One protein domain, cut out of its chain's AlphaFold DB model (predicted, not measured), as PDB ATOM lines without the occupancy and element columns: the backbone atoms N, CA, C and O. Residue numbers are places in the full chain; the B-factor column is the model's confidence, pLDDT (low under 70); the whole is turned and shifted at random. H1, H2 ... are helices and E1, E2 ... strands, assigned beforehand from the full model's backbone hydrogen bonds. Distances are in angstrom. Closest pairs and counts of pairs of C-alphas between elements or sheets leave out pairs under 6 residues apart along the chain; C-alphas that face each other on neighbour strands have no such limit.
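AT A GLANCE: This is residues 2 to 113 and 142 to 158 of the 158 residues of an uncharacterized protein of Thermoproteus sp. AZ2 (UniProt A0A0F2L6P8). A long up-and-down bundle of three helices, H1, H3 and H4, makes the body; H5 packs along H4, and a small hairpin of strands, E1 and E2, lies beyond one end. The printed part has 129 residues, with five named helices and two named strands in the order H1 H2 E1 E2 H3 H4 H5; it is mostly helix, and the sheet E1 - E2 is antiparallel. The whole is elongated, spanning 54 by 28 by 23 A, and only just loose, close to compact, with a radius of gyration of the C-alphas of 16.8 A.

IN THESE COORDINATES: E1 is residues 44 to 47 and E2 residues 50 to 53. H3, residues 59 to 80, is 30.8 A long, and H4, residues 87 to 111, 36.2 A. H1, residues 2 to 21, is 28.7 A long and begins with C-alpha 2 at (76.105, 107.093, 64.038). H2 is residues 27 to 30. H5, residues 142 to 156, is 21.1 A long and ends with C-alpha 156 at (68.380, 97.048, 71.457).

HOW THE PARTS SIT: In the hairpin E1 and E2, N 45 and O 52 are within hydrogen-bond range at 2.8 A. The hub, H4, touches H3 in a helical hairpin, at a shallow tilt of 23 degrees, opposite ways, with C-alphas of Trp 59 and Ser 107 closest at 4.4 A. H4 touches H1, the same way at 30 degrees, closest at Gly 7 and Ala 88, C-alphas 4.1 A apart. H4 touches H5, opposite ways at 24 degrees, closest at Ala 94 and Ser 148, C-alphas 4.1 A apart. H1 touches H3 with residues 14 to 21 alone, at a steep tilt of 41 degrees, closest at Ala 18 and Ala 65, C-alphas 5.2 A apart. H2 is close to H3 but not clearly touching, the closest C-alphas, Val 30 and Ala 67, being 7.5 A apart. Every O i to N i+4 pair is within range in H1, H3, H4 and H5; H2 is too short for one.

THE WHOLE: C-alphas 49 and 158, the farthest apart, are 56.3 A apart. Residues 114 to 141 are not printed, a gap of 19.4 A between C-alphas 113 and 142. The link H2 to E1 is long. Residues 27, 29 to 56 and 158 have pLDDT under 70.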
ATOM      1  N   ARG A   2      74.981 106.124  63.902       92.44
ATOM      2  CA  ARG A   2      76.105 107.093  64.038       92.44
ATOM      3  C   ARG A   2      76.463 107.409  65.501       92.44
ATOM      4  O   ARG A   2      77.636 107.498  65.834       92.44
ATOM      5  N   ARG A   3      75.461 107.556  66.376       93.12
ATOM      6  CA  ARG A   3      75.663 107.846  67.809       93.12
ATOM      7  C   ARG A   3      76.279 106.664  68.566       93.12
ATOM      8  O   ARG A   3      77.196 106.877  69.347       93.12
ATOM      9  N   VAL A   4      75.836 105.437  68.282       95.94
ATOM     10  CA  VAL A   4      76.461 104.207  68.807       95.94
ATOM     11  C   VAL A   4      77.946 104.162  68.448       95.94
ATOM     12  O   VAL A   4      78.772 103.984  69.336       95.94
ATOM     13  N   LEU A   5      78.294 104.410  67.179       96.81
ATOM     14  CA  LEU A   5      79.690 104.417  66.732       96.81
ATOM     15  C   LEU A   5      80.538 105.447  67.493       96.81
ATOM     16  O   LEU A   5      81.645 105.127  67.905       96.81
ATOM     17  N   VAL A   6      80.015 106.654  67.734       96.44
ATOM     18  CA  VAL A   6      80.712 107.668  68.547       96.44
ATOM     19  C   VAL A   6      81.002 107.143  69.955       96.44
ATOM     20  O   VAL A   6      82.131 107.261  70.420       96.44
ATOM     21  N   GLY A   7      80.018 106.525  70.613       96.62
ATOM     22  CA  GLY A   7      80.203 105.933  71.941       96.62
ATOM     23  C   GLY A   7      81.273 104.843  71.970       96.62
ATOM     24  O   GLY A   7      82.149 104.854  72.833       96.62
ATOM     25  N   VAL A   8      81.242 103.942  70.983       98.00
ATOM     26  CA  VAL A   8      82.242 102.875  70.818       98.00
ATOM     27  C   VAL A   8      83.643 103.453  70.607       98.00
ATOM     28  O   VAL A   8      84.587 103.008  71.254       98.00
ATOM     29  N   LEU A   9      83.791 104.459  69.739       98.00
ATOM     30  CA  LEU A   9      85.086 105.082  69.449       98.00
ATOM     31  C   LEU A   9      85.657 105.827  70.659       98.00
ATOM     32  O   LEU A   9      86.855 105.738  70.916       98.00
ATOM     33  N   LEU A  10      84.813 106.522  71.427       96.88
ATOM     34  CA  LEU A  10      85.236 107.169  72.669       96.88
ATOM     35  C   LEU A  10      85.703 106.141  73.703       96.88
ATOM     36  O   LEU A  10      86.742 106.340  74.324       96.88
ATOM     37  N   ALA A  11      84.992 105.018  73.842       97.88
ATOM     38  CA  ALA A  11      85.413 103.948  74.740       97.88
ATOM     39  C   ALA A  11      86.737 103.324  74.283       97.88
ATOM     40  O   ALA A  11      87.637 103.142  75.098       97.88
ATOM     41  N   ALA A  12      86.895 103.057  72.985       98.25
ATOM     42  CA  ALA A  12      88.145 102.553  72.420       98.25
ATOM     43  C   ALA A  12      89.322 103.507  72.683       98.25
ATOM     44  O   ALA A  12      90.404 103.056  73.057       98.25
ATOM     45  N   LEU A  13      89.104 104.821  72.560       97.94
ATOM     46  CA  LEU A  13      90.105 105.828  72.904       97.94
ATOM     47  C   LEU A  13      90.459 105.790  74.398       97.94
ATOM     48  O   LEU A  13      91.640 105.762  74.734       97.94
ATOM     49  N   SER A  14      89.468 105.732  75.294       97.56
ATOM     50  CA  SER A  14      89.705 105.594  76.741       97.56
ATOM     51  C   SER A  14      90.502 104.333  77.078       97.56
ATOM     52  O   SER A  14      91.400 104.383  77.914       97.56
ATOM     53  N   ILE A  15      90.220 103.222  76.394       98.19
ATOM     54  CA  ILE A  15      90.944 101.956  76.547       98.19
ATOM     55  C   ILE A  15      92.393 102.089  76.085       98.19
ATOM     56  O   ILE A  15      93.297 101.681  76.810       98.19
ATOM     57  N   ALA A  16      92.629 102.693  74.921       97.56
ATOM     58  CA  ALA A  16      93.977 102.912  74.408       97.56
ATOM     59  C   ALA A  16      94.808 103.804  75.344       97.56
ATOM     60  O   ALA A  16      95.958 103.485  75.643       97.56
ATOM     61  N   VAL A  17      94.211 104.884  75.858       95.69
ATOM     62  CA  VAL A  17      94.861 105.781  76.825       95.69
ATOM     63  C   VAL A  17      95.169 105.048  78.130       95.69
ATOM     64  O   VAL A  17      96.288 105.154  78.625       95.69
ATOM     65  N   ALA A  18      94.225 104.270  78.667       95.12
ATOM     66  CA  ALA A  18      94.442 103.503  79.891       95.12
ATOM     67  C   ALA A  18      95.543 102.443  79.728       95.12
ATOM     68  O   ALA A  18      96.402 102.317  80.595       95.12
ATOM     69  N   ALA A  19      95.562 101.727  78.600       93.75
ATOM     70  CA  ALA A  19      96.592 100.736  78.301       93.75
ATOM     71  C   ALA A  19      97.985 101.374  78.163       93.75
ATOM     72  O   ALA A  19      98.957 100.838  78.688       93.75
ATOM     73  N   ALA A  20      98.086 102.536  77.510       93.25
ATOM     74  CA  ALA A  20      99.344 103.272  77.408       93.25
ATOM     75  C   ALA A  20      99.809 103.812  78.772       93.25
ATOM     76  O   ALA A  20     100.978 103.681  79.131       93.25
ATOM     77  N   ALA A  21      98.891 104.377  79.562       90.50
ATOM     78  CA  ALA A  21      99.189 104.914  80.888       90.50
ATOM     79  C   ALA A  21      99.525 103.823  81.918       90.50
ATOM     80  O   ALA A  21     100.230 104.099  82.883       90.50
ATOM     81  N   ALA A  22      99.091 102.579  81.703       88.19
ATOM     82  CA  ALA A  22      99.411 101.460  82.585       88.19
ATOM     83  C   ALA A  22     100.912 101.127  82.654       88.19
ATOM     84  O   ALA A  22     101.348 100.512  83.630       88.19
ATOM     85  N   ALA A  23     101.690 101.536  81.645       83.81
ATOM     86  CA  ALA A  23     103.146 101.409  81.617       83.81
ATOM     87  C   ALA A  23     103.876 102.523  82.392       83.81
ATOM     88  O   ALA A  23     105.089 102.453  82.572       83.81
ATOM     89  N   LEU A  24     103.159 103.558  82.839       82.75
ATOM     90  CA  LEU A  24     103.721 104.630  83.653       82.75
ATOM     91  C   LEU A  24     103.730 104.227  85.138       82.75
ATOM     92  O   LEU A  24     102.908 103.406  85.559       82.75
ATOM     93  N   PRO A  25     104.613 104.819  85.966       73.19
ATOM     94  CA  PRO A  25     104.667 104.564  87.404       73.19
ATOM     95  C   PRO A  25     103.503 105.262  88.126       73.19
ATOM     96  O   PRO A  25     103.695 106.172  88.925       73.19
ATOM     97  N   ILE A  26     102.273 104.845  87.828       73.81
ATOM     98  CA  ILE A  26     101.044 105.406  88.405       73.81
ATOM     99  C   ILE A  26     100.765 104.885  89.814       73.81
ATOM    100  O   ILE A  26      99.847 105.367  90.464       73.81
ATOM    101  N   TRP A  27     101.532 103.899  90.285       68.69
ATOM    102  CA  TRP A  27     101.319 103.246  91.573       68.69
ATOM    103  C   TRP A  27     101.152 104.209  92.760       68.69
ATOM    104  O   TRP A  27     100.188 104.031  93.503       68.69
ATOM    105  N   PRO A  28     101.967 105.278  92.896       70.62
ATOM    106  CA  PRO A  28     101.803 106.250  93.980       70.62
ATOM    107  C   PRO A  28     100.460 106.996  93.964       70.62
ATOM    108  O   PRO A  28     100.124 107.667  94.929       70.62
ATOM    109  N   LEU A  29      99.710 106.931  92.859       68.69
ATOM    110  CA  LEU A  29      98.378 107.525  92.728       68.69
ATOM    111  C   LEU A  29      97.255 106.531  93.059       68.69
ATOM    112  O   LEU A  29      96.115 106.946  93.245       68.69
ATOM    113  N   VAL A  30      97.553 105.227  93.063       66.38
ATOM    114  CA  VAL A  30      96.558 104.145  93.155       66.38
ATOM    115  C   VAL A  30      96.620 103.431  94.507       66.38
ATOM    116  O   VAL A  30      95.605 102.904  94.957       66.38
ATOM    117  N   SER A  31      97.778 103.414  95.175       65.50
ATOM    118  CA  SER A  31      97.932 102.759  96.472       65.50
ATOM    119  C   SER A  31      99.048 103.372  97.316       65.50
ATOM    120  O   SER A  31     100.146 103.620  96.818       65.50
ATOM    121  N   ASP A  32      98.769 103.526  98.611       64.94
ATOM    122  CA  ASP A  32      99.764 103.868  99.637       64.94
ATOM    123  C   ASP A  32     100.610 102.658 100.057       64.94
ATOM    124  O   ASP A  32     101.641 102.800 100.716       64.94
ATOM    125  N   GLU A  33     100.174 101.452  99.688       60.16
ATOM    126  CA  GLU A  33     100.912 100.232  99.959       60.16
ATOM    127  C   GLU A  33     102.217 100.277  99.149       60.16
ATOM    128  O   GLU A  33     102.175 100.563  97.942       60.16
ATOM    129  N   PRO A  34     103.390 100.023  99.764       58.38
ATOM    130  CA  PRO A  34     104.638  99.977  99.028       58.38
ATOM    131  C   PRO A  34     104.459  99.065  97.824       58.38
ATOM    132  O   PRO A  34     103.972  97.945  97.963       58.38
ATOM    133  N   TYR A  35     104.896  99.509  96.642       55.28
ATOM    134  CA  TYR A  35     104.816  98.696  95.421       55.28
ATOM    135  C   TYR A  35     105.378  97.283  95.639       55.28
ATOM    136  O   TYR A  35     105.045  96.374  94.902       55.28
ATOM    137  N   TYR A  36     106.197  97.079  96.676       53.12
ATOM    138  CA  TYR A  36     106.915  95.850  96.981       53.12
ATOM    139  C   TYR A  36     106.139  94.794  97.751       53.12
ATOM    140  O   TYR A  36     106.460  93.612  97.637       53.12
ATOM    141  N   SER A  37     105.121  95.186  98.512       50.69
ATOM    142  CA  SER A  37     104.369  94.268  99.374       50.69
ATOM    143  C   SER A  37     103.228  93.549  98.656       50.69
ATOM    144  O   SER A  37     102.712  92.563  99.178       50.69
ATOM    145  N   LEU A  38     102.873  93.969  97.438       52.34
ATOM    146  CA  LEU A  38     101.790  93.362  96.651       52.34
ATOM    147  C   LEU A  38     102.255  92.338  95.621       52.34
ATOM    148  O   LEU A  38     101.434  91.699  94.964       52.34
ATOM    149  N   TYR A  39     103.564  92.151  95.478       55.12
ATOM    150  CA  TYR A  39     104.102  91.191  94.530       55.12
ATOM    151  C   TYR A  39     104.245  89.823  95.181       55.12
ATOM    152  O   TYR A  39     105.006  89.677  96.141       55.12
ATOM    153  N   PRO A  40     103.570  88.788  94.657       54.25
ATOM    154  CA  PRO A  40     103.743  87.442  95.170       54.25
ATOM    155  C   PRO A  40     105.211  87.018  95.004       54.25
ATOM    156  O   PRO A  40     105.747  87.032  93.892       54.25
ATOM    157  N   ASN A  41     105.855  86.709  96.137       50.66
ATOM    158  CA  ASN A  41     107.188  86.118  96.323       50.66
ATOM    159  C   ASN A  41     108.124  86.161  95.099       50.66
ATOM    160  O   ASN A  41     108.206  85.207  94.326       50.66
ATOM    161  N   GLY A  42     108.897  87.245  94.964       52.50
ATOM    162  CA  GLY A  42     110.018  87.311  94.016       52.50
ATOM    163  C   GLY A  42     109.651  87.742  92.595       52.50
ATOM    164  O   GLY A  42     110.448  87.568  91.675       52.50
ATOM    165  N   SER A  43     108.465  88.319  92.399       55.41
ATOM    166  CA  SER A  43     108.053  88.943  91.135       55.41
ATOM    167  C   SER A  43     108.463  90.417  91.027       55.41
ATOM    168  O   SER A  43     107.918  91.134  90.196       55.41
ATOM    169  N   LEU A  44     109.460  90.848  91.806       56.00
ATOM    170  CA  LEU A  44     110.061  92.182  91.762       56.00
ATOM    171  C   LEU A  44     111.570  92.106  91.636       56.00
ATOM    172  O   LEU A  44     112.203  91.224  92.219       56.00
ATOM    173  N   VAL A  45     112.139  93.065  90.918       52.47
ATOM    174  CA  VAL A  45     113.580  93.258  90.779       52.47
ATOM    175  C   VAL A  45     113.884  94.743  90.947       52.47
ATOM    176  O   VAL A  45     113.139  95.594  90.476       52.47
ATOM    177  N   VAL A  46     114.987  95.065  91.622       55.47
ATOM    178  CA  VAL A  46     115.497  96.439  91.682       55.47
ATOM    179  C   VAL A  46     116.343  96.692  90.434       55.47
ATOM    180  O   VAL A  46     117.397  96.076  90.275       55.47
ATOM    181  N   VAL A  47     115.901  97.588  89.555       50.66
ATOM    182  CA  VAL A  47     116.608  98.020  88.344       50.66
ATOM    183  C   VAL A  47     116.885  99.518  88.480       50.66
ATOM    184  O   VAL A  47     115.974 100.323  88.619       50.66
ATOM    185  N   ASN A  48     118.160  99.918  88.493       51.19
ATOM    186  CA  ASN A  48     118.570 101.327  88.642       51.19
ATOM    187  C   ASN A  48     118.019 102.042  89.899       51.19
ATOM    188  O   ASN A  48     117.756 103.241  89.871       51.19
ATOM    189  N   GLY A  49     117.828 101.318  91.007       47.22
ATOM    190  CA  GLY A  49     117.273 101.873  92.252       47.22
ATOM    191  C   GLY A  49     115.755 102.099  92.227       47.22
ATOM    192  O   GLY A  49     115.172 102.428  93.258       47.22
ATOM    193  N   VAL A  50     115.115 101.870  91.079       50.38
ATOM    194  CA  VAL A  50     113.666 101.740  90.934       50.38
ATOM    195  C   VAL A  50     113.333 100.265  91.062       50.38
ATOM    196  O   VAL A  50     114.097  99.398  90.644       50.38
ATOM    197  N   ILE A  51     112.216  99.947  91.687       56.62
ATOM    198  CA  ILE A  51     111.797  98.560  91.797       56.62
ATOM    199  C   ILE A  51     110.697  98.324  90.782       56.62
ATOM    200  O   ILE A  51     109.688  99.027  90.731       56.62
ATOM    201  N   GLU A  52     110.938  97.313  89.973       55.84
ATOM    202  CA  GLU A  52     110.165  96.973  88.801       55.84
ATOM    203  C   GLU A  52     109.619  95.550  88.954       55.84
ATOM    204  O   GLU A  52     110.212  94.727  89.665       55.84
ATOM    205  N   PRO A  53     108.511  95.214  88.275       59.59
ATOM    206  CA  PRO A  53     108.116  93.827  88.103       59.59
ATOM    207  C   PRO A  53     109.293  93.016  87.554       59.59
ATOM    208  O   PRO A  53     109.988  93.447  86.634       59.59
ATOM    209  N   ARG A  54     109.496  91.803  88.069       61.84
ATOM    210  CA  ARG A  54     110.402  90.829  87.463       61.84
ATOM    211  C   ARG A  54     110.012  90.677  86.000       61.84
ATOM    212  O   ARG A  54     108.830  90.552  85.672       61.84
ATOM    213  N   THR A  55     111.016  90.685  85.135       51.56
ATOM    214  CA  THR A  55     110.870  90.561  83.687       51.56
ATOM    215  C   THR A  55     109.853  89.471  83.326       51.56
ATOM    216  O   THR A  55     110.030  88.306  83.680       51.56
ATOM    217  N   GLY A  56     108.762  89.870  82.656       62.59
ATOM    218  CA  GLY A  56     107.669  88.985  82.226       62.59
ATOM    219  C   GLY A  56     106.394  89.000  83.086       62.59
ATOM    220  O   GLY A  56     105.389  88.431  82.664       62.59
ATOM    221  N   ALA A  57     106.377  89.657  84.252       72.19
ATOM    222  CA  ALA A  57     105.159  89.796  85.055       72.19
ATOM    223  C   ALA A  57     104.183  90.806  84.416       72.19
ATOM    224  O   ALA A  57     104.401  92.014  84.472       72.19
ATOM    225  N   MET A  58     103.100  90.312  83.800       82.44
ATOM    226  CA  MET A  58     102.106  91.155  83.111       82.44
ATOM    227  C   MET A  58     101.000  91.700  84.026       82.44
ATOM    228  O   MET A  58     100.386  92.720  83.707       82.44
ATOM    229  N   TRP A  59     100.759  91.048  85.165       84.25
ATOM    230  CA  TRP A  59      99.666  91.397  86.075       84.25
ATOM    231  C   TRP A  59      99.648  92.866  86.529       84.25
ATOM    232  O   TRP A  59      98.553  93.429  86.550       84.25
ATOM    233  N   PRO A  60     100.786  93.541  86.811       81.31
ATOM    234  CA  PRO A  60     100.757  94.922  87.292       81.31
ATOM    235  C   PRO A  60     100.233  95.884  86.227       81.31
ATOM    236  O   PRO A  60      99.493  96.812  86.535       81.31
ATOM    237  N   TYR A  61     100.561  95.636  84.956       86.94
ATOM    238  CA  TYR A  61     100.085  96.446  83.838       86.94
ATOM    239  C   TYR A  61      98.575  96.277  83.641       86.94
ATOM    240  O   TYR A  61      97.857  97.255  83.445       86.94
ATOM    241  N   PHE A  62      98.063  95.050  83.752       91.69
ATOM    242  CA  PHE A  62      96.623  94.805  83.670       91.69
ATOM    243  C   PHE A  62      95.866  95.378  84.872       91.69
ATOM    244  O   PHE A  62      94.792  95.955  84.692       91.69
ATOM    245  N   TYR A  63      96.438  95.293  86.074       88.75
ATOM    246  CA  TYR A  63      95.895  95.937  87.267       88.75
ATOM    247  C   TYR A  63      95.815  97.459  87.092       88.75
ATOM    248  O   TYR A  63      94.746  98.045  87.256       88.75
ATOM    249  N   ASN A  64      96.915  98.089  86.675       88.88
ATOM    250  CA  ASN A  64      96.992  99.528  86.427       88.88
ATOM    251  C   ASN A  64      95.964  99.981  85.380       88.88
ATOM    252  O   ASN A  64      95.231 100.944  85.608       88.88
ATOM    253  N   ALA A  65      95.863  99.260  84.259       93.56
ATOM    254  CA  ALA A  65      94.857  99.531  83.234       93.56
ATOM    255  C   ALA A  65      93.432  99.411  83.799       93.56
ATOM    256  O   ALA A  65      92.601 100.282  83.549       93.56
ATOM    257  N   THR A  66      93.161  98.375  84.603       94.50
ATOM    258  CA  THR A  66      91.867  98.190  85.278       94.50
ATOM    259  C   THR A  66      91.545  99.384  86.173       94.50
ATOM    260  O   THR A  66      90.464  99.954  86.051       94.50
ATOM    261  N   ALA A  67      92.479  99.802  87.032       91.88
ATOM    262  CA  ALA A  67      92.289 100.925  87.944       91.88
ATOM    263  C   ALA A  67      91.988 102.226  87.184       91.88
ATOM    264  O   ALA A  67      90.986 102.883  87.466       91.88
ATOM    265  N   ILE A  68      92.790 102.562  86.164       93.81
ATOM    266  CA  ILE A  68      92.567 103.750  85.325       93.81
ATOM    267  C   ILE A  68      91.191 103.694  84.653       93.81
ATOM    268  O   ILE A  68      90.459 104.683  84.664       93.81
ATOM    269  N   LEU A  69      90.813 102.549  84.081       96.75
ATOM    270  CA  LEU A  69      89.513 102.394  83.434       96.75
ATOM    271  C   LEU A  69      88.355 102.540  84.420       96.75
ATOM    272  O   LEU A  69      87.360 103.170  84.076       96.75
ATOM    273  N   VAL A  70      88.483 102.016  85.641       95.56
ATOM    274  CA  VAL A  70      87.494 102.207  86.710       95.56
ATOM    275  C   VAL A  70      87.375 103.689  87.074       95.56
ATOM    276  O   VAL A  70      86.259 104.201  87.160       95.56
ATOM    277  N   PHE A  71      88.489 104.416  87.206       93.75
ATOM    278  CA  PHE A  71      88.460 105.865  87.435       93.75
ATOM    279  C   PHE A  71      87.768 106.620  86.292       93.75
ATOM    280  O   PHE A  71      86.872 107.428  86.542       93.75
ATOM    281  N   LEU A  72      88.127 106.333  85.036       95.00
ATOM    282  CA  LEU A  72      87.497 106.938  83.858       95.00
ATOM    283  C   LEU A  72      86.006 106.595  83.767       95.00
ATOM    284  O   LEU A  72      85.194 107.454  83.415       95.00
ATOM    285  N   PHE A  73      85.637 105.360  84.113       97.06
ATOM    286  CA  PHE A  73      84.253 104.913  84.190       97.06
ATOM    287  C   PHE A  73      83.477 105.733  85.216       97.06
ATOM    288  O   PHE A  73      82.439 106.282  84.864       97.06
ATOM    289  N   PHE A  74      83.974 105.872  86.449       95.94
ATOM    290  CA  PHE A  74      83.278 106.630  87.490       95.94
ATOM    291  C   PHE A  74      83.192 108.122  87.165       95.94
ATOM    292  O   PHE A  74      82.131 108.719  87.346       95.94
ATOM    293  N   ALA A  75      84.253 108.715  86.614       94.56
ATOM    294  CA  ALA A  75      84.221 110.097  86.136       94.56
ATOM    295  C   ALA A  75      83.140 110.292  85.057       94.56
ATOM    296  O   ALA A  75      82.340 111.227  85.126       94.56
ATOM    297  N   SER A  76      83.060 109.365  84.100       94.50
ATOM    298  CA  SER A  76      82.040 109.381  83.045       94.50
ATOM    299  C   SER A  76      80.636 109.114  83.594       94.50
ATOM    300  O   SER A  76      79.670 109.719  83.139       94.50
ATOM    301  N   PHE A  77      80.509 108.226  84.582       94.81
ATOM    302  CA  PHE A  77      79.253 107.896  85.253       94.81
ATOM    303  C   PHE A  77      78.681 109.113  85.977       94.81
ATOM    304  O   PHE A  77      77.520 109.452  85.769       94.81
ATOM    305  N   ILE A  78      79.509 109.838  86.729       94.81
ATOM    306  CA  ILE A  78      79.110 111.098  87.363       94.81
ATOM    307  C   ILE A  78      78.717 112.130  86.299       94.81
ATOM    308  O   ILE A  78      77.657 112.745  86.407       94.81
ATOM    309  N   ALA A  79      79.517 112.286  85.239       90.88
ATOM    310  CA  ALA A  79      79.196 113.199  84.140       90.88
ATOM    311  C   ALA A  79      77.858 112.848  83.459       90.88
ATOM    312  O   ALA A  79      77.130 113.739  83.020       90.88
ATOM    313  N   SER A  80      77.503 111.559  83.418       90.88
ATOM    314  CA  SER A  80      76.258 111.079  82.818       90.88
ATOM    315  C   SER A  80      74.996 111.555  83.541       90.88
ATOM    316  O   SER A  80      73.945 111.601  82.918       90.88
ATOM    317  N   PHE A  81      75.080 111.984  84.806       90.62
ATOM    318  CA  PHE A  81      73.932 112.573  85.508       90.62
ATOM    319  C   PHE A  81      73.519 113.942  84.962       90.62
ATOM    320  O   PHE A  81      72.387 114.370  85.173       90.62
ATOM    321  N   PHE A  82      74.413 114.620  84.242       92.25
ATOM    322  CA  PHE A  82      74.164 115.943  83.669       92.25
ATOM    323  C   PHE A  82      73.750 115.893  82.194       92.25
ATOM    324  O   PHE A  82      73.526 116.937  81.583       92.25
ATOM    325  N   VAL A  83      73.657 114.700  81.603       87.12
ATOM    326  CA  VAL A  83      73.306 114.505  80.192       87.12
ATOM    327  C   VAL A  83      72.280 113.387  80.037       87.12
ATOM    328  O   VAL A  83      72.206 112.460  80.835       87.12
ATOM    329  N   GLU A  84      71.476 113.435  78.979       85.75
ATOM    330  CA  GLU A  84      70.561 112.333  78.685       85.75
ATOM    331  C   GLU A  84      71.348 111.052  78.337       85.75
ATOM    332  O   GLU A  84      72.263 111.080  77.505       85.75
ATOM    333  N   MET A  85      70.961 109.902  78.910       87.88
ATOM    334  CA  MET A  85      71.500 108.581  78.540       87.88
ATOM    335  C   MET A  85      71.036 108.140  77.134       87.88
ATOM    336  O   MET A  85      70.213 107.228  76.955       87.88
ATOM    337  N   GLY A  86      71.605 108.787  76.118       92.00
ATOM    338  CA  GLY A  86      71.429 108.469  74.708       92.00
ATOM    339  C   GLY A  86      72.225 107.241  74.248       92.00
ATOM    340  O   GLY A  86      72.983 106.632  75.003       92.00
ATOM    341  N   GLU A  87      72.075 106.893  72.966       94.94
ATOM    342  CA  GLU A  87      72.762 105.747  72.339       94.94
ATOM    343  C   GLU A  87      74.286 105.782  72.522       94.94
ATOM    344  O   GLU A  87      74.900 104.762  72.820       94.94
ATOM    345  N   ALA A  88      74.903 106.958  72.363       95.00
ATOM    346  CA  ALA A  88      76.353 107.107  72.479       95.00
ATOM    347  C   ALA A  88      76.853 106.777  73.893       95.00
ATOM    348  O   ALA A  88      77.808 106.026  74.052       95.00
ATOM    349  N   VAL A  89      76.172 107.293  74.918       95.62
ATOM    350  CA  VAL A  89      76.544 107.095  76.326       95.62
ATOM    351  C   VAL A  89      76.393 105.626  76.724       95.62
ATOM    352  O   VAL A  89      77.287 105.054  77.340       95.62
ATOM    353  N   ARG A  90      75.299 104.976  76.309       96.19
ATOM    354  CA  ARG A  90      75.081 103.543  76.569       96.19
ATOM    355  C   ARG A  90      76.118 102.671  75.875       96.19
ATOM    356  O   ARG A  90      76.651 101.757  76.494       96.19
ATOM    357  N   ALA A  91      76.437 102.969  74.616       97.44
ATOM    358  CA  ALA A  91      77.453 102.229  73.872       97.44
ATOM    359  C   ALA A  91      78.844 102.395  74.502       97.44
ATOM    360  O   ALA A  91      79.568 101.413  74.646       97.44
ATOM    361  N   PHE A  92      79.179 103.611  74.947       97.75
ATOM    362  CA  PHE A  92      80.400 103.877  75.701       97.75
ATOM    363  C   PHE A  92      80.472 103.012  76.967       97.75
ATOM    364  O   PHE A  92      81.425 102.249  77.127       97.75
ATOM    365  N   PHE A  93      79.443 103.062  77.823       97.94
ATOM    366  CA  PHE A  93      79.415 102.284  79.064       97.94
ATOM    367  C   PHE A  93      79.431 100.777  78.830       97.94
ATOM    368  O   PHE A  93      80.083 100.061  79.586       97.94
ATOM    369  N   ALA A  94      78.772 100.285  77.781       98.12
ATOM    370  CA  ALA A  94      78.825  98.875  77.423       98.12
ATOM    371  C   ALA A  94      80.265  98.424  77.133       98.12
ATOM    372  O   ALA A  94      80.736  97.449  77.721       98.12
ATOM    373  N   VAL A  95      80.976  99.157  76.274       98.50
ATOM    374  CA  VAL A  95      82.335  98.800  75.847       98.50
ATOM    375  C   VAL A  95      83.342  98.970  76.982       98.50
ATOM    376  O   VAL A  95      84.125  98.056  77.237       98.50
ATOM    377  N   ILE A  96      83.310 100.099  77.698       98.12
ATOM    378  CA  ILE A  96      84.281 100.357  78.770       98.12
ATOM    379  C   ILE A  96      84.123  99.368  79.934       98.12
ATOM    380  O   ILE A  96      85.123  98.927  80.489       98.12
ATOM    381  N   SER A  97      82.898  98.923  80.238       98.50
ATOM    382  CA  SER A  97      82.657  97.918  81.283       98.50
ATOM    383  C   SER A  97      83.223  96.547  80.907       98.50
ATOM    384  O   SER A  97      83.849  95.891  81.734       98.50
ATOM    385  N   ILE A  98      83.072  96.126  79.644       98.50
ATOM    386  CA  ILE A  98      83.701  94.887  79.164       98.50
ATOM    387  C   ILE A  98      85.219  94.995  79.236       98.50
ATOM    388  O   ILE A  98      85.865  94.061  79.700       98.50
ATOM    389  N   ALA A  99      85.793  96.130  78.834       98.38
ATOM    390  CA  ALA A  99      87.232  96.328  78.932       98.38
ATOM    391  C   ALA A  99      87.725  96.230  80.383       98.38
ATOM    392  O   ALA A  99      88.688  95.512  80.634       98.38
ATOM    393  N   ILE A 100      87.037  96.864  81.340       98.38
ATOM    394  CA  ILE A 100      87.363  96.739  82.770       98.38
ATOM    395  C   ILE A 100      87.353  95.272  83.201       98.38
ATOM    396  O   ILE A 100      88.317  94.817  83.807       98.38
ATOM    397  N   ALA A 101      86.305  94.517  82.859       97.88
ATOM    398  CA  ALA A 101      86.218  93.102  83.207       97.88
ATOM    399  C   ALA A 101      87.359  92.280  82.580       97.88
ATOM    400  O   ALA A 101      87.981  91.471  83.263       97.88
ATOM    401  N   VAL A 102      87.679  92.516  81.303       97.94
ATOM    402  CA  VAL A 102      88.779  91.836  80.601       97.94
ATOM    403  C   VAL A 102      90.116  92.113  81.283       97.94
ATOM    404  O   VAL A 102      90.827  91.169  81.619       97.94
ATOM    405  N   PHE A 103      90.457  93.379  81.530       97.12
ATOM    406  CA  PHE A 103      91.708  93.733  82.202       97.12
ATOM    407  C   PHE A 103      91.756  93.205  83.641       97.12
ATOM    408  O   PHE A 103      92.796  92.700  84.064       97.12
ATOM    409  N   HIS A 104      90.628  93.222  84.357       94.94
ATOM    410  CA  HIS A 104      90.527  92.662  85.699       94.94
ATOM    411  C   HIS A 104      90.846  91.162  85.705       94.94
ATOM    412  O   HIS A 104      91.713  90.719  86.459       94.94
ATOM    413  N   TYR A 105      90.225  90.374  84.823       94.25
ATOM    414  CA  TYR A 105      90.495  88.937  84.751       94.25
ATOM    415  C   TYR A 105      91.894  88.616  84.230       94.25
ATOM    416  O   TYR A 105      92.531  87.704  84.757       94.25
ATOM    417  N   LEU A 106      92.413  89.375  83.258       93.50
ATOM    418  CA  LEU A 106      93.805  89.243  82.824       93.50
ATOM    419  C   LEU A 106      94.770  89.494  83.987       93.50
ATOM    420  O   LEU A 106      95.727  88.737  84.153       93.50
ATOM    421  N   SER A 107      94.498  90.494  84.830       89.56
ATOM    422  CA  SER A 107      95.266  90.744  86.051       89.56
ATOM    423  C   SER A 107      95.222  89.540  86.991       89.56
ATOM    424  O   SER A 107      96.273  89.084  87.426       89.56
ATOM    425  N   LEU A 108      94.041  88.987  87.289       86.62
ATOM    426  CA  LEU A 108      93.918  87.850  88.212       86.62
ATOM    427  C   LEU A 108      94.646  86.600  87.693       86.62
ATOM    428  O   LEU A 108      95.434  86.004  88.428       86.62
ATOM    429  N   VAL A 109      94.426  86.240  86.424       86.56
ATOM    430  CA  VAL A 109      95.013  85.043  85.791       86.56
ATOM    431  C   VAL A 109      96.536  85.140  85.688       86.56
ATOM    432  O   VAL A 109      97.224  84.128  85.769       86.56
ATOM    433  N   THR A 110      97.083  86.346  85.530       83.19
ATOM    434  CA  THR A 110      98.540  86.546  85.467       83.19
ATOM    435  C   THR A 110      99.188  86.797  86.830       83.19
ATOM    436  O   THR A 110     100.411  86.727  86.936       83.19
ATOM    437  N   MET A 111      98.394  87.066  87.872       78.50
ATOM    438  CA  MET A 111      98.869  87.281  89.241       78.50
ATOM    439  C   MET A 111      98.984  85.972  90.029       78.50
ATOM    440  O   MET A 111      99.929  85.799  90.797       78.50
ATOM    441  N   THR A 112      98.024  85.052  89.883       73.50
ATOM    442  CA  THR A 112      97.962  83.840  90.711       73.50
ATOM    443  C   THR A 112      97.364  82.640  89.982       73.50
ATOM    444  O   THR A 112      96.395  82.756  89.240       73.50
ATOM    445  N   ASN A 113      97.907  81.453  90.270       71.56
ATOM    446  CA  ASN A 113      97.366  80.164  89.816       71.56
ATOM    447  C   ASN A 113      96.380  79.542  90.825       71.56
ATOM    448  O   ASN A 113      95.900  78.432  90.620       71.56
ATOM    449  N   GLN A 142      82.420  90.670  87.196       95.75
ATOM    450  CA  GLN A 142      81.028  90.265  86.961       95.75
ATOM    451  C   GLN A 142      80.055  91.440  87.049       95.75
ATOM    452  O   GLN A 142      79.136  91.530  86.235       95.75
ATOM    453  N   ILE A 143      80.269  92.373  87.983       95.38
ATOM    454  CA  ILE A 143      79.432  93.576  88.112       95.38
ATOM    455  C   ILE A 143      79.493  94.408  86.822       95.38
ATOM    456  O   ILE A 143      78.454  94.810  86.292       95.38
ATOM    457  N   PHE A 144      80.689  94.615  86.266       97.75
ATOM    458  CA  PHE A 144      80.855  95.336  85.004       97.75
ATOM    459  C   PHE A 144      80.289  94.574  83.797       97.75
ATOM    460  O   PHE A 144      79.701  95.194  82.909       97.75
ATOM    461  N   ILE A 145      80.380  93.242  83.767       98.25
ATOM    462  CA  ILE A 145      79.725  92.428  82.729       98.25
ATOM    463  C   ILE A 145      78.207  92.629  82.769       98.25
ATOM    464  O   ILE A 145      77.602  92.927  81.739       98.25
ATOM    465  N   ILE A 146      77.593  92.533  83.953       97.56
ATOM    466  CA  ILE A 146      76.150  92.750  84.135       97.56
ATOM    467  C   ILE A 146      75.761  94.159  83.673       97.56
ATOM    468  O   ILE A 146      74.792  94.328  82.929       97.56
ATOM    469  N   TYR A 147      76.539  95.174  84.057       97.38
ATOM    470  CA  TYR A 147      76.281  96.552  83.647       97.38
ATOM    471  C   TYR A 147      76.429  96.760  82.131       97.38
ATOM    472  O   TYR A 147      75.659  97.516  81.528       97.38
ATOM    473  N   SER A 148      77.365  96.061  81.484       98.19
ATOM    474  CA  SER A 148      77.484  96.073  80.026       98.19
ATOM    475  C   SER A 148      76.253  95.475  79.353       98.19
ATOM    476  O   SER A 148      75.653  96.118  78.490       98.19
ATOM    477  N   ILE A 149      75.826  94.289  79.801       98.25
ATOM    478  CA  ILE A 149      74.637  93.603  79.283       98.25
ATOM    479  C   ILE A 149      73.409  94.507  79.410       98.25
ATOM    480  O   ILE A 149      72.662  94.659  78.446       98.25
ATOM    481  N   TYR A 150      73.233  95.169  80.556       97.31
ATOM    482  CA  TYR A 150      72.154  96.135  80.758       97.31
ATOM    483  C   TYR A 150      72.176  97.269  79.719       97.31
ATOM    484  O   TYR A 150      71.139  97.613  79.145       97.31
ATOM    485  N   ASN A 151      73.349  97.847  79.447       97.19
ATOM    486  CA  ASN A 151      73.478  98.929  78.472       97.19
ATOM    487  C   ASN A 151      73.232  98.457  77.034       97.19
ATOM    488  O   ASN A 151      72.584  99.179  76.275       97.19
ATOM    489  N   ILE A 152      73.695  97.257  76.674       97.12
ATOM    490  CA  ILE A 152      73.432  96.636  75.367       97.12
ATOM    491  C   ILE A 152      71.938  96.369  75.205       97.12
ATOM    492  O   ILE A 152      71.352  96.765  74.204       97.12
ATOM    493  N   TRP A 153      71.295  95.766  76.203       97.38
ATOM    494  CA  TRP A 153      69.858  95.512  76.176       97.38
ATOM    495  C   TRP A 153      69.066  96.806  75.960       97.38
ATOM    496  O   TRP A 153      68.257  96.887  75.039       97.38
ATOM    497  N   LYS A 154      69.387  97.874  76.701       95.31
ATOM    498  CA  LYS A 154      68.749  99.190  76.526       95.31
ATOM    499  C   LYS A 154      69.035  99.876  75.190       95.31
ATOM    500  O   LYS A 154      68.318 100.809  74.840       95.31
ATOM    501  N   LEU A 155      70.083  99.476  74.474       93.94
ATOM    502  CA  LEU A 155      70.327  99.928  73.103       93.94
ATOM    503  C   LEU A 155      69.459  99.184  72.091       93.94
ATOM    504  O   LEU A 155      69.082  99.786  71.095       93.94
ATOM    505  N   LEU A 156      69.170  97.907  72.343       92.38
ATOM    506  CA  LEU A 156      68.380  97.048  71.457       92.38
ATOM    507  C   LEU A 156      66.865  97.219  71.642       92.38
ATOM    508  O   LEU A 156      66.110  96.902  70.734       92.38
ATOM    509  N   GLU A 157      66.419  97.705  72.804       87.25
ATOM    510  CA  GLU A 157      65.008  98.045  73.057       87.25
ATOM    511  C   GLU A 157      64.543  99.351  72.385       87.25
ATOM    512  O   GLU A 157      63.358  99.677  72.457       87.25
ATOM    513  N   LYS A 158      65.459 100.120  71.786       60.66
ATOM    514  CA  LYS A 158      65.156 101.356  71.050       60.66
ATOM    515  C   LYS A 158      65.017 101.086  69.560       60.66
ATOM    516  O   LYS A 158      64.149 101.747  68.952       60.66
TER     517      LYS A 158